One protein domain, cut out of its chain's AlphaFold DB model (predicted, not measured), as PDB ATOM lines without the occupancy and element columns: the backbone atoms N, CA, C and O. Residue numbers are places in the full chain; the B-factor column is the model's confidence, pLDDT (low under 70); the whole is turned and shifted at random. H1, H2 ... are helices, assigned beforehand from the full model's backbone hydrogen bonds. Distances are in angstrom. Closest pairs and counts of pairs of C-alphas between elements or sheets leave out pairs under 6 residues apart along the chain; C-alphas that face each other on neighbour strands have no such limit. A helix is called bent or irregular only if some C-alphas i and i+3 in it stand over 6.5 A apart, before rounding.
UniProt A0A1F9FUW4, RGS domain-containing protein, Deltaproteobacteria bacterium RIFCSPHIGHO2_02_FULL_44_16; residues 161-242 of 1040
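Overview. This is residues 161 to 242 of the 1040 residues of the protein "RGS domain-containing protein" of Deltaproteobacteria bacterium RIFCSPHIGHO2_02_FULL_44_16 (UniProt A0A1F9FUW4). Three helices lie side by side in a loose up-and-down bundle, each running against the one before it: H1 and H2 form a helical hairpin, and the longer H3 runs alongside it, so that the centres of the three make a triangle. Residues 237 to 242 at the far end of H3 stick out past the hairpin, and at the other end residues 205 to 214, the turn between H2 and H3 with its neighbouring residues, stand free. The printed part has 82 residues with three named helices, in the order H1, H2, H3, and no named strand; its class is all helix. The whole is only just loose, close to compact, with a radius of gyration of the C-alphas of 14.3 A, and its outline is a rod of 51 by 19 by 18 A.

Arrangement. H1, residues 161 to 180, and H2, residues 184 to 206, form a hairpin over a tight link of 3 residues. They touch, with the closest C-alphas, those of Val 180 and Val 186, 5.1 A apart. They run opposite ways at a shallow tilt of 20 degrees. H3, residues 212 to 242, follows H2 over a tight link of 5 residues. H2 and H3 are close but not clearly touching: their closest C-alphas, those of Phe 193 and Leu 225, are 7.5 A apart. They run opposite ways at a shallow tilt of 16 degrees. H1 and H3 only just touch, with 3 pairs of C-alphas within 8 A, through residues 169 to 176 of H1 and 222 to 229 of H3 alone; the closest C-alphas are those of Leu 176 and Gly 229, 7.4 A apart. These two run the same way at a shallow tilt of 25 degrees. In H1 every O i to N i+4 pair is within hydrogen-bond range; in H2 it is 16 of 19 and in H3 26 of 27.

Along the chain. H1 begins at C-alpha 161, at (130.898, -2.210, 77.292), and is 28.4 A long from first to last C-alpha. H2 begins at C-alpha 184, at (127.369, -27.346, 55.726), and is 33.3 A long; it is only just irregular, with C-alphas 185 and 188 6.7 A apart, and its line is a rough one. H3 is 45.3 A long and ends at C-alpha 242, at (110.909, -23.413, 46.637).

Size, cuts and confidence. The two C-alphas farthest apart are those of Asp 208 and Glu 242, at 51.3 A. Without the stretches that stand free, the body of 66 residues spans 32 by 18 by 16 A. The printed part has no cut, and neither link is long. The mean pLDDT of the printed part is 71.4; 31 residues are under 70, among them 207 to 210 and 228 to 242, and the mean of H3 is 63.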
ATOM      1  N   PHE A 161     130.928  -2.074  78.753       60.16
ATOM      2  CA  PHE A 161     130.898  -2.210  77.292       60.16
ATOM      3  C   PHE A 161     131.817  -3.319  76.735       60.16
ATOM      4  O   PHE A 161     131.489  -3.929  75.721       60.16
ATOM      5  N   VAL A 162     132.947  -3.640  77.386       70.69
ATOM      6  CA  VAL A 162     133.826  -4.747  76.953       70.69
ATOM      7  C   VAL A 162     133.210  -6.104  77.304       70.69
ATOM      8  O   VAL A 162     133.352  -7.061  76.543       70.69
ATOM      9  N   LYS A 163     132.500  -6.204  78.434       74.88
ATOM     10  CA  LYS A 163     131.746  -7.412  78.813       74.88
ATOM     11  C   LYS A 163     130.555  -7.614  77.878       74.88
ATOM     12  O   LYS A 163     130.313  -8.743  77.455       74.88
ATOM     13  N   ASP A 164     129.863  -6.533  77.535       74.00
ATOM     14  CA  ASP A 164     128.698  -6.546  76.652       74.00
ATOM     15  C   ASP A 164     129.121  -6.938  75.228       74.00
ATOM     16  O   ASP A 164     128.563  -7.870  74.655       74.00
ATOM     17  N   MET A 165     130.212  -6.355  74.713       77.75
ATOM     18  CA  MET A 165     130.837  -6.756  73.446       77.75
ATOM     19  C   MET A 165     131.212  -8.248  73.435       77.75
ATOM     20  O   MET A 165     130.848  -8.959  72.502       77.75
ATOM     21  N   ILE A 166     131.888  -8.757  74.476       77.06
ATOM     22  CA  ILE A 166     132.225 -10.191  74.595       77.06
ATOM     23  C   ILE A 166     130.959 -11.065  74.649       77.06
ATOM     24  O   ILE A 166     130.949 -12.169  74.101       77.06
ATOM     25  N   THR A 167     129.890 -10.587  75.286       81.38
ATOM     26  CA  THR A 167     128.615 -11.309  75.404       81.38
ATOM     27  C   THR A 167     127.892 -11.386  74.059       81.38
ATOM     28  O   THR A 167     127.495 -12.479  73.652       81.38
ATOM     29  N   ASN A 168     127.814 -10.277  73.322       75.12
ATOM     30  CA  ASN A 168     127.212 -10.214  71.986       75.12
ATOM     31  C   ASN A 168     127.997 -11.072  70.981       75.12
ATOM     32  O   ASN A 168     127.416 -11.902  70.281       75.12
ATOM     33  N   LEU A 169     129.331 -10.961  70.990       77.19
ATOM     34  CA  LEU A 169     130.238 -11.803  70.203       77.19
ATOM     35  C   LEU A 169     130.041 -13.304  70.482       77.19
ATOM     36  O   LEU A 169     130.097 -14.122  69.564       77.19
ATOM     37  N   LYS A 170     129.796 -13.679  71.744       83.00
ATOM     38  CA  LYS A 170     129.514 -15.068  72.130       83.00
ATOM     39  C   LYS A 170     128.127 -15.523  71.665       83.00
ATOM     40  O   LYS A 170     128.005 -16.655  71.205       83.00
ATOM     41  N   GLY A 171     127.115 -14.656  71.743       81.56
ATOM     42  CA  GLY A 171     125.770 -14.918  71.218       81.56
ATOM     43  C   GLY A 171     125.794 -15.230  69.720       81.56
ATOM     44  O   GLY A 171     125.373 -16.313  69.315       81.56
ATOM     45  N   ALA A 172     126.416 -14.350  68.928       75.12
ATOM     46  CA  ALA A 172     126.598 -14.544  67.490       75.12
ATOM     47  C   ALA A 172     127.372 -15.838  67.160       75.12
ATOM     48  O   ALA A 172     126.975 -16.577  66.255       75.12
ATOM     49  N   LYS A 173     128.408 -16.196  67.942       84.44
ATOM     50  CA  LYS A 173     129.100 -17.491  67.790       84.44
ATOM     51  C   LYS A 173     128.156 -18.678  68.002       84.44
ATOM     52  O   LYS A 173     128.164 -19.625  67.219       84.44
ATOM     53  N   GLU A 174     127.341 -18.637  69.056       82.31
ATOM     54  CA  GLU A 174     126.370 -19.694  69.356       82.31
ATOM     55  C   GLU A 174     125.246 -19.779  68.314       82.31
ATOM     56  O   GLU A 174     124.658 -20.845  68.149       82.31
ATOM     57  N   GLU A 175     124.929 -18.699  67.602       78.06
ATOM     58  CA  GLU A 175     123.893 -18.673  66.561       78.06
ATOM     59  C   GLU A 175     124.404 -19.142  65.201       78.06
ATOM     60  O   GLU A 175     123.807 -20.054  64.621       78.06
ATOM     61  N   LEU A 176     125.576 -18.677  64.762       73.56
ATOM     62  CA  LEU A 176     126.246 -19.229  63.580       73.56
ATOM     63  C   LEU A 176     126.550 -20.727  63.756       73.56
ATOM     64  O   LEU A 176     126.325 -21.513  62.835       73.56
ATOM     65  N   GLN A 177     126.930 -21.175  64.959       79.56
ATOM     66  CA  GLN A 177     127.098 -22.605  65.235       79.56
ATOM     67  C   GLN A 177     125.773 -23.391  65.127       79.56
ATOM     68  O   GLN A 177     125.788 -24.544  64.687       79.56
ATOM     69  N   LYS A 178     124.617 -22.810  65.489       80.88
ATOM     70  CA  LYS A 178     123.291 -23.435  65.272       80.88
ATOM     71  C   LYS A 178     122.938 -23.508  63.780       80.88
ATOM     72  O   LYS A 178     122.273 -24.464  63.388       80.88
ATOM     73  N   ALA A 179     123.380 -22.546  62.968       72.31
ATOM     74  CA  ALA A 179     123.189 -22.543  61.516       72.31
ATOM     75  C   ALA A 179     124.077 -23.587  60.803       72.31
ATOM     76  O   ALA A 179     123.563 -24.370  60.009       72.31
ATOM     77  N   VAL A 180     125.356 -23.704  61.178       78.56
ATOM     78  CA  VAL A 180     126.267 -24.784  60.723       78.56
ATOM     79  C   VAL A 180     125.695 -26.178  60.988       78.56
ATOM     80  O   VAL A 180     125.753 -27.062  60.139       78.56
ATOM     81  N   ASN A 181     125.061 -26.378  62.147       72.88
ATOM     82  CA  ASN A 181     124.393 -27.641  62.484       72.88
ATOM     83  C   ASN A 181     123.135 -27.939  61.626       72.88
ATOM     84  O   ASN A 181     122.477 -28.958  61.856       72.88
ATOM     85  N   ARG A 182     122.780 -27.068  60.668       69.38
ATOM     86  CA  ARG A 182     121.646 -27.202  59.735       69.38
ATOM     87  C   ARG A 182     122.082 -27.243  58.262       69.38
ATOM     88  O   ARG A 182     121.498 -28.027  57.519       69.38
ATOM     89  N   ASP A 183     123.084 -26.460  57.849       71.56
ATOM     90  CA  ASP A 183     123.672 -26.503  56.495       71.56
ATOM     91  C   ASP A 183     125.211 -26.360  56.537       71.56
ATOM     92  O   ASP A 183     125.755 -25.396  57.078       71.56
ATOM     93  N   GLU A 184     125.907 -27.308  55.899       74.88
ATOM     94  CA  GLU A 184     127.369 -27.346  55.726       74.88
ATOM     95  C   GLU A 184     127.896 -26.117  54.955       74.88
ATOM     96  O   GLU A 184     129.041 -25.714  55.143       74.88
ATOM     97  N   LYS A 185     127.059 -25.450  54.144       78.38
ATOM     98  CA  LYS A 185     127.427 -24.207  53.436       78.38
ATOM     99  C   LYS A 185     127.736 -23.025  54.367       78.38
ATOM    100  O   LYS A 185     128.392 -22.083  53.932       78.38
ATOM    101  N   VAL A 186     127.275 -23.054  55.623       76.88
ATOM    102  CA  VAL A 186     127.521 -21.980  56.608       76.88
ATOM    103  C   VAL A 186     128.895 -22.130  57.286       76.88
ATOM    104  O   VAL A 186     129.404 -21.173  57.868       76.88
ATOM    105  N   GLU A 187     129.544 -23.294  57.165       81.06
ATOM    106  CA  GLU A 187     130.844 -23.605  57.781       81.06
ATOM    107  C   GLU A 187     131.941 -22.593  57.392       81.06
ATOM    108  O   GLU A 187     132.640 -22.078  58.265       81.06
ATOM    109  N   ASP A 188     132.036 -22.221  56.108       79.19
ATOM    110  CA  ASP A 188     133.008 -21.230  55.609       79.19
ATOM    111  C   ASP A 188     132.830 -19.843  56.273       79.19
ATOM    112  O   ASP A 188     133.807 -19.113  56.447       79.19
ATOM    113  N   GLN A 189     131.603 -19.468  56.669       75.62
ATOM    114  CA  GLN A 189     131.317 -18.213  57.385       75.62
ATOM    115  C   GLN A 189     131.573 -18.355  58.890       75.62
ATOM    116  O   GLN A 189     132.188 -17.477  59.498       75.62
ATOM    117  N   TYR A 190     131.171 -19.481  59.489       81.69
ATOM    118  CA  TYR A 190     131.446 -19.769  60.896       81.69
ATOM    119  C   TYR A 190     132.953 -19.795  61.186       81.69
ATOM    120  O   TYR A 190     133.381 -19.189  62.164       81.69
ATOM    121  N   GLN A 191     133.779 -20.381  60.311       84.81
ATOM    122  CA  GLN A 191     135.239 -20.385  60.477       84.81
ATOM    123  C   GLN A 191     135.865 -18.980  60.377       84.81
ATOM    124  O   GLN A 191     136.820 -18.686  61.102       84.81
ATOM    125  N   LYS A 192     135.329 -18.078  59.535       84.00
ATOM    126  CA  LYS A 192     135.743 -16.658  59.538       84.00
ATOM    127  C   LYS A 192     135.389 -15.990  60.866       84.00
ATOM    128  O   LYS A 192     136.253 -15.357  61.474       84.00
ATOM    129  N   PHE A 193     134.141 -16.146  61.314       83.31
ATOM    130  CA  PHE A 193     133.649 -15.534  62.546       83.31
ATOM    131  C   PHE A 193     134.387 -16.070  63.778       83.31
ATOM    132  O   PHE A 193     134.814 -15.295  64.626       83.31
ATOM    133  N   GLU A 194     134.606 -17.383  63.870       86.75
ATOM    134  CA  GLU A 194     135.358 -18.022  64.952       86.75
ATOM    135  C   GLU A 194     136.793 -17.492  65.021       86.75
ATOM    136  O   GLU A 194     137.258 -17.139  66.106       86.75
ATOM    137  N   LYS A 195     137.464 -17.330  63.875       87.12
ATOM    138  CA  LYS A 195     138.795 -16.720  63.824       87.12
ATOM    139  C   LYS A 195     138.778 -15.252  64.276       87.12
ATOM    140  O   LYS A 195     139.634 -14.859  65.065       87.12
ATOM    141  N   PHE A 196     137.817 -14.448  63.813       83.50
ATOM    142  CA  PHE A 196     137.663 -13.049  64.240       83.50
ATOM    143  C   PHE A 196     137.372 -12.934  65.747       83.50
ATOM    144  O   PHE A 196     137.943 -12.089  66.438       83.50
ATOM    145  N   TYR A 197     136.522 -13.818  66.272       82.56
ATOM    146  CA  TYR A 197     136.180 -13.933  67.687       82.56
ATOM    147  C   TYR A 197     137.413 -14.266  68.538       82.56
ATOM    148  O   TYR A 197     137.638 -13.647  69.579       82.56
ATOM    149  N   GLU A 198     138.243 -15.212  68.091       84.56
ATOM    150  CA  GLU A 198     139.490 -15.560  68.774       84.56
ATOM    151  C   GLU A 198     140.533 -14.443  68.699       84.56
ATOM    152  O   GLU A 198     141.119 -14.115  69.729       84.56
ATOM    153  N   GLU A 199     140.724 -13.807  67.540       83.50
ATOM    154  CA  GLU A 199     141.661 -12.689  67.363       83.50
ATOM    155  C   GLU A 199     141.246 -11.470  68.211       83.50
ATOM    156  O   GLU A 199     142.070 -10.901  68.931       83.50
ATOM    157  N   THR A 200     139.950 -11.141  68.247       76.62
ATOM    158  CA  THR A 200     139.383 -10.098  69.119       76.62
ATOM    159  C   THR A 200     139.553 -10.440  70.602       76.62
ATOM    160  O   THR A 200     140.030  -9.604  71.374       76.62
ATOM    161  N   LEU A 201     139.254 -11.676  71.023       78.56
ATOM    162  CA  LEU A 201     139.497 -12.114  72.403       78.56
ATOM    163  C   LEU A 201     140.982 -12.133  72.773       78.56
ATOM    164  O   LEU A 201     141.310 -11.900  73.935       78.56
ATOM    165  N   GLU A 202     141.887 -12.449  71.847       81.81
ATOM    166  CA  GLU A 202     143.325 -12.417  72.112       81.81
ATOM    167  C   GLU A 202     143.826 -10.974  72.232       81.81
ATOM    168  O   GLU A 202     144.613 -10.684  73.129       81.81
ATOM    169  N   ASN A 203     143.322 -10.054  71.406       76.25
ATOM    170  CA  ASN A 203     143.653  -8.631  71.479       76.25
ATOM    171  C   ASN A 203     143.145  -7.988  72.783       76.25
ATOM    172  O   ASN A 203     143.926  -7.332  73.470       76.25
ATOM    173  N   VAL A 204     141.908  -8.277  73.207       73.38
ATOM    174  CA  VAL A 204     141.365  -7.838  74.514       73.38
ATOM    175  C   VAL A 204     142.148  -8.429  75.702       73.38
ATOM    176  O   VAL A 204     142.235  -7.803  76.755       73.38
ATOM    177  N   LYS A 205     142.770  -9.607  75.549       72.88
ATOM    178  CA  LYS A 205     143.679 -10.189  76.560       72.88
ATOM    179  C   LYS A 205     145.104  -9.618  76.513       72.88
ATOM    180  O   LYS A 205     145.845  -9.821  77.474       72.88
ATOM    181  N   LYS A 206     145.523  -8.984  75.411       79.75
ATOM    182  CA  LYS A 206     146.933  -8.644  75.157       79.75
ATOM    183  C   LYS A 206     147.386  -7.332  75.790       79.75
ATOM    184  O   LYS A 206     148.512  -7.319  76.289       79.75
ATOM    185  N   GLN A 207     146.585  -6.256  75.795       60.81
ATOM    186  CA  GLN A 207     146.971  -5.032  76.518       60.81
ATOM    187  C   GLN A 207     145.866  -3.994  76.771       60.81
ATOM    188  O   GLN A 207     144.796  -4.028  76.169       60.81
ATOM    189  N   ASP A 208     146.181  -3.057  77.671       53.06
ATOM    190  CA  ASP A 208     145.425  -1.832  77.933       53.06
ATOM    191  C   ASP A 208     145.185  -1.008  76.654       53.06
ATOM    192  O   ASP A 208     146.099  -0.811  75.855       53.06
ATOM    193  N   TYR A 209     143.978  -0.449  76.531       50.34
ATOM    194  CA  TYR A 209     143.566   0.502  75.489       50.34
ATOM    195  C   TYR A 209     143.812   0.049  74.037       50.34
ATOM    196  O   TYR A 209     144.680   0.571  73.332       50.34
ATOM    197  N   LEU A 210     142.901  -0.787  73.525       54.78
ATOM    198  CA  LEU A 210     142.410  -0.561  72.160       54.78
ATOM    199  C   LEU A 210     141.964   0.909  72.054       54.78
ATOM    200  O   LEU A 210     141.281   1.406  72.954       54.78
ATOM    201  N   SER A 211     142.356   1.610  70.988       70.06
ATOM    202  CA  SER A 211     141.797   2.932  70.704       70.06
ATOM    203  C   SER A 211     140.313   2.806  70.361       70.06
ATOM    204  O   SER A 211     139.886   1.801  69.798       70.06
ATOM    205  N   GLU A 212     139.544   3.846  70.678       67.88
ATOM    206  CA  GLU A 212     138.110   3.958  70.375       67.88
ATOM    207  C   GLU A 212     137.845   3.649  68.888       67.88
ATOM    208  O   GLU A 212     137.120   2.716  68.573       67.88
ATOM    209  N   GLU A 213     138.613   4.283  67.995       69.69
ATOM    210  CA  GLU A 213     138.663   4.058  66.537       69.69
ATOM    211  C   GLU A 213     138.951   2.593  66.118       69.69
ATOM    212  O   GLU A 213     138.393   2.098  65.140       69.69
ATOM    213  N   ALA A 214     139.793   1.862  66.860       67.25
ATOM    214  CA  ALA A 214     140.092   0.451  66.574       67.25
ATOM    215  C   ALA A 214     139.014  -0.511  67.104       67.25
ATOM    216  O   ALA A 214     138.950  -1.660  66.671       67.25
ATOM    217  N   MET A 215     138.187  -0.054  68.047       61.47
ATOM    218  CA  MET A 215     137.061  -0.805  68.596       61.47
ATOM    219  C   MET A 215     135.779  -0.545  67.801       61.47
ATOM    220  O   MET A 215     135.040  -1.480  67.525       61.47
ATOM    221  N   GLU A 216     135.569   0.693  67.361       70.31
ATOM    222  CA  GLU A 216     134.502   1.104  66.445       70.31
ATOM    223  C   GLU A 216     134.608   0.330  65.119       70.31
ATOM    224  O   GLU A 216     133.660  -0.343  64.727       70.31
ATOM    225  N   SER A 217     135.807   0.253  64.519       73.19
ATOM    226  CA  SER A 217     136.051  -0.571  63.321       73.19
ATOM    227  C   SER A 217     135.925  -2.090  63.560       73.19
ATOM    228  O   SER A 217     135.665  -2.845  62.621       73.19
ATOM    229  N   ALA A 218     136.090  -2.564  64.800       64.19
ATOM    230  CA  ALA A 218     135.847  -3.967  65.148       64.19
ATOM    231  C   ALA A 218     134.349  -4.266  65.329       64.19
ATOM    232  O   ALA A 218     133.912  -5.363  64.996       64.19
ATOM    233  N   LEU A 219     133.559  -3.305  65.819       64.12
ATOM    234  CA  LEU A 219     132.100  -3.409  65.891       64.12
ATOM    235  C   LEU A 219     131.466  -3.324  64.496       64.12
ATOM    236  O   LEU A 219     130.619  -4.153  64.184       64.12
ATOM    237  N   GLU A 220     131.948  -2.427  63.633       76.62
ATOM    238  CA  GLU A 220     131.532  -2.312  62.224       76.62
ATOM    239  C   GLU A 220     131.708  -3.650  61.470       76.62
ATOM    240  O   GLU A 220     130.793  -4.109  60.792       76.62
ATOM    241  N   GLN A 221     132.829  -4.354  61.683       67.44
ATOM    242  CA  GLN A 221     133.065  -5.699  61.125       67.44
ATOM    243  C   GLN A 221     132.169  -6.795  61.732       67.44
ATOM    244  O   GLN A 221     131.882  -7.788  61.066       67.44
ATOM    245  N   VAL A 222     131.725  -6.653  62.986       61.84
ATOM    246  CA  VAL A 222     130.758  -7.582  63.602       61.84
ATOM    247  C   VAL A 222     129.361  -7.358  63.040       61.84
ATOM    248  O   VAL A 222     128.639  -8.329  62.826       61.84
ATOM    249  N   GLU A 223     128.989  -6.105  62.789       70.19
ATOM    250  CA  GLU A 223     127.703  -5.732  62.206       70.19
ATOM    251  C   GLU A 223     127.630  -6.171  60.731       70.19
ATOM    252  O   GLU A 223     126.684  -6.864  60.365       70.19
ATOM    253  N   GLU A 224     128.688  -5.955  59.935       74.38
ATOM    254  CA  GLU A 224     128.824  -6.488  58.564       74.38
ATOM    255  C   GLU A 224     128.736  -8.030  58.526       74.38
ATOM    256  O   GLU A 224     127.967  -8.596  57.746       74.38
ATOM    257  N   LEU A 225     129.456  -8.737  59.412       60.00
ATOM    258  CA  LEU A 225     129.375 -10.204  59.512       60.00
ATOM    259  C   LEU A 225     128.007 -10.704  60.000       60.00
ATOM    260  O   LEU A 225     127.625 -11.834  59.680       60.00
ATOM    261  N   LYS A 226     127.269  -9.895  60.770       62.53
ATOM    262  CA  LYS A 226     125.906 -10.221  61.191       62.53
ATOM    263  C   LYS A 226     124.920 -10.027  60.040       62.53
ATOM    264  O   LYS A 226     124.127 -10.929  59.800       62.53
ATOM    265  N   GLU A 227     125.005  -8.930  59.288       71.81
ATOM    266  CA  GLU A 227     124.176  -8.717  58.093       71.81
ATOM    267  C   GLU A 227     124.438  -9.784  57.010       71.81
ATOM    268  O   GLU A 227     123.483 -10.297  56.417       71.81
ATOM    269  N   GLU A 228     125.693 -10.218  56.800       68.38
ATOM    270  CA  GLU A 228     125.994 -11.394  55.958       68.38
ATOM    271  C   GLU A 228     125.347 -12.683  56.505       68.38
ATOM    272  O   GLU A 228     124.904 -13.528  55.727       68.38
ATOM    273  N   GLY A 229     125.294 -12.864  57.827       63.75
ATOM    274  CA  GLY A 229     124.692 -14.034  58.472       63.75
ATOM    275  C   GLY A 229     123.163 -14.068  58.374       63.75
ATOM    276  O   GLY A 229     122.596 -15.082  57.961       63.75
ATOM    277  N   ASP A 230     122.510 -12.955  58.710       65.81
ATOM    278  CA  ASP A 230     121.053 -12.809  58.710       65.81
ATOM    279  C   ASP A 230     120.504 -12.920  57.269       65.81
ATOM    280  O   ASP A 230     119.584 -13.702  57.019       65.81
ATOM    281  N   THR A 231     121.139 -12.275  56.277       67.38
ATOM    282  CA  THR A 231     120.720 -12.390  54.859       67.38
ATOM    283  C   THR A 231     120.930 -13.788  54.265       67.38
ATOM    284  O   THR A 231     120.139 -14.226  53.423       67.38
ATOM    285  N   LEU A 232     121.948 -14.541  54.707       60.97
ATOM    286  CA  LEU A 232     122.100 -15.958  54.347       60.97
ATOM    287  C   LEU A 232     121.013 -16.840  54.981       60.97
ATOM    288  O   LEU A 232     120.612 -17.833  54.372       60.97
ATOM    289  N   TYR A 233     120.520 -16.487  56.172       58.44
ATOM    290  CA  TYR A 233     119.437 -17.211  56.837       58.44
ATOM    291  C   TYR A 233     118.068 -16.937  56.195       58.44
ATOM    292  O   TYR A 233     117.306 -17.879  55.989       58.44
ATOM    293  N   GLU A 234     117.782 -15.697  55.785       65.69
ATOM    294  CA  GLU A 234     116.593 -15.376  54.975       65.69
ATOM    295  C   GLU A 234     116.629 -16.110  53.623       65.69
ATOM    296  O   GLU A 234     115.688 -16.827  53.285       65.69
ATOM    297  N   THR A 235     117.769 -16.075  52.919       65.56
ATOM    298  CA  THR A 235     117.963 -16.816  51.652       65.56
ATOM    299  C   THR A 235     117.755 -18.333  51.819       65.56
ATOM    300  O   THR A 235     117.331 -19.013  50.884       65.56
ATOM    301  N   TYR A 236     118.047 -18.891  53.000       59.41
ATOM    302  CA  TYR A 236     117.788 -20.299  53.324       59.41
ATOM    303  C   TYR A 236     116.297 -20.596  53.549       59.41
ATOM    304  O   TYR A 236     115.837 -21.672  53.168       59.41
ATOM    305  N   LEU A 237     115.543 -19.670  54.149       57.53
ATOM    306  CA  LEU A 237     114.098 -19.822  54.352       57.53
ATOM    307  C   LEU A 237     113.343 -19.751  53.017       57.53
ATOM    308  O   LEU A 237     112.564 -20.657  52.730       57.53
ATOM    309  N   ASP A 238     113.662 -18.771  52.166       58.88
ATOM    310  CA  ASP A 238     113.102 -18.671  50.808       58.88
ATOM    311  C   ASP A 238     113.387 -19.942  49.982       58.88
ATOM    312  O   ASP A 238     112.519 -20.453  49.272       58.88
ATOM    313  N   ALA A 239     114.589 -20.516  50.126       54.94
ATOM    314  CA  ALA A 239     114.951 -21.768  49.464       54.94
ATOM    315  C   ALA A 239     114.153 -22.989  49.969       54.94
ATOM    316  O   ALA A 239     113.935 -23.920  49.192       54.94
ATOM    317  N   GLN A 240     113.685 -23.011  51.227       47.12
ATOM    318  CA  GLN A 240     112.832 -24.106  51.716       47.12
ATOM    319  C   GLN A 240     111.424 -24.078  51.111       47.12
ATOM    320  O   GLN A 240     110.862 -25.146  50.868       47.12
ATOM    321  N   ASP A 241     110.872 -22.894  50.835       45.00
ATOM    322  CA  ASP A 241     109.547 -22.768  50.215       45.00
ATOM    323  C   ASP A 241     109.571 -23.048  48.693       45.00
ATOM    324  O   ASP A 241     108.548 -23.455  48.133       45.00
ATOM    325  N   GLU A 242     110.730 -22.937  48.023       44.81
ATOM    326  CA  GLU A 242     110.909 -23.413  46.637       44.81
ATOM    327  C   GLU A 242     111.311 -24.905  46.517       44.81
ATOM    328  O   GLU A 242     111.013 -25.527  45.490       44.81
TER     329      GLU A 242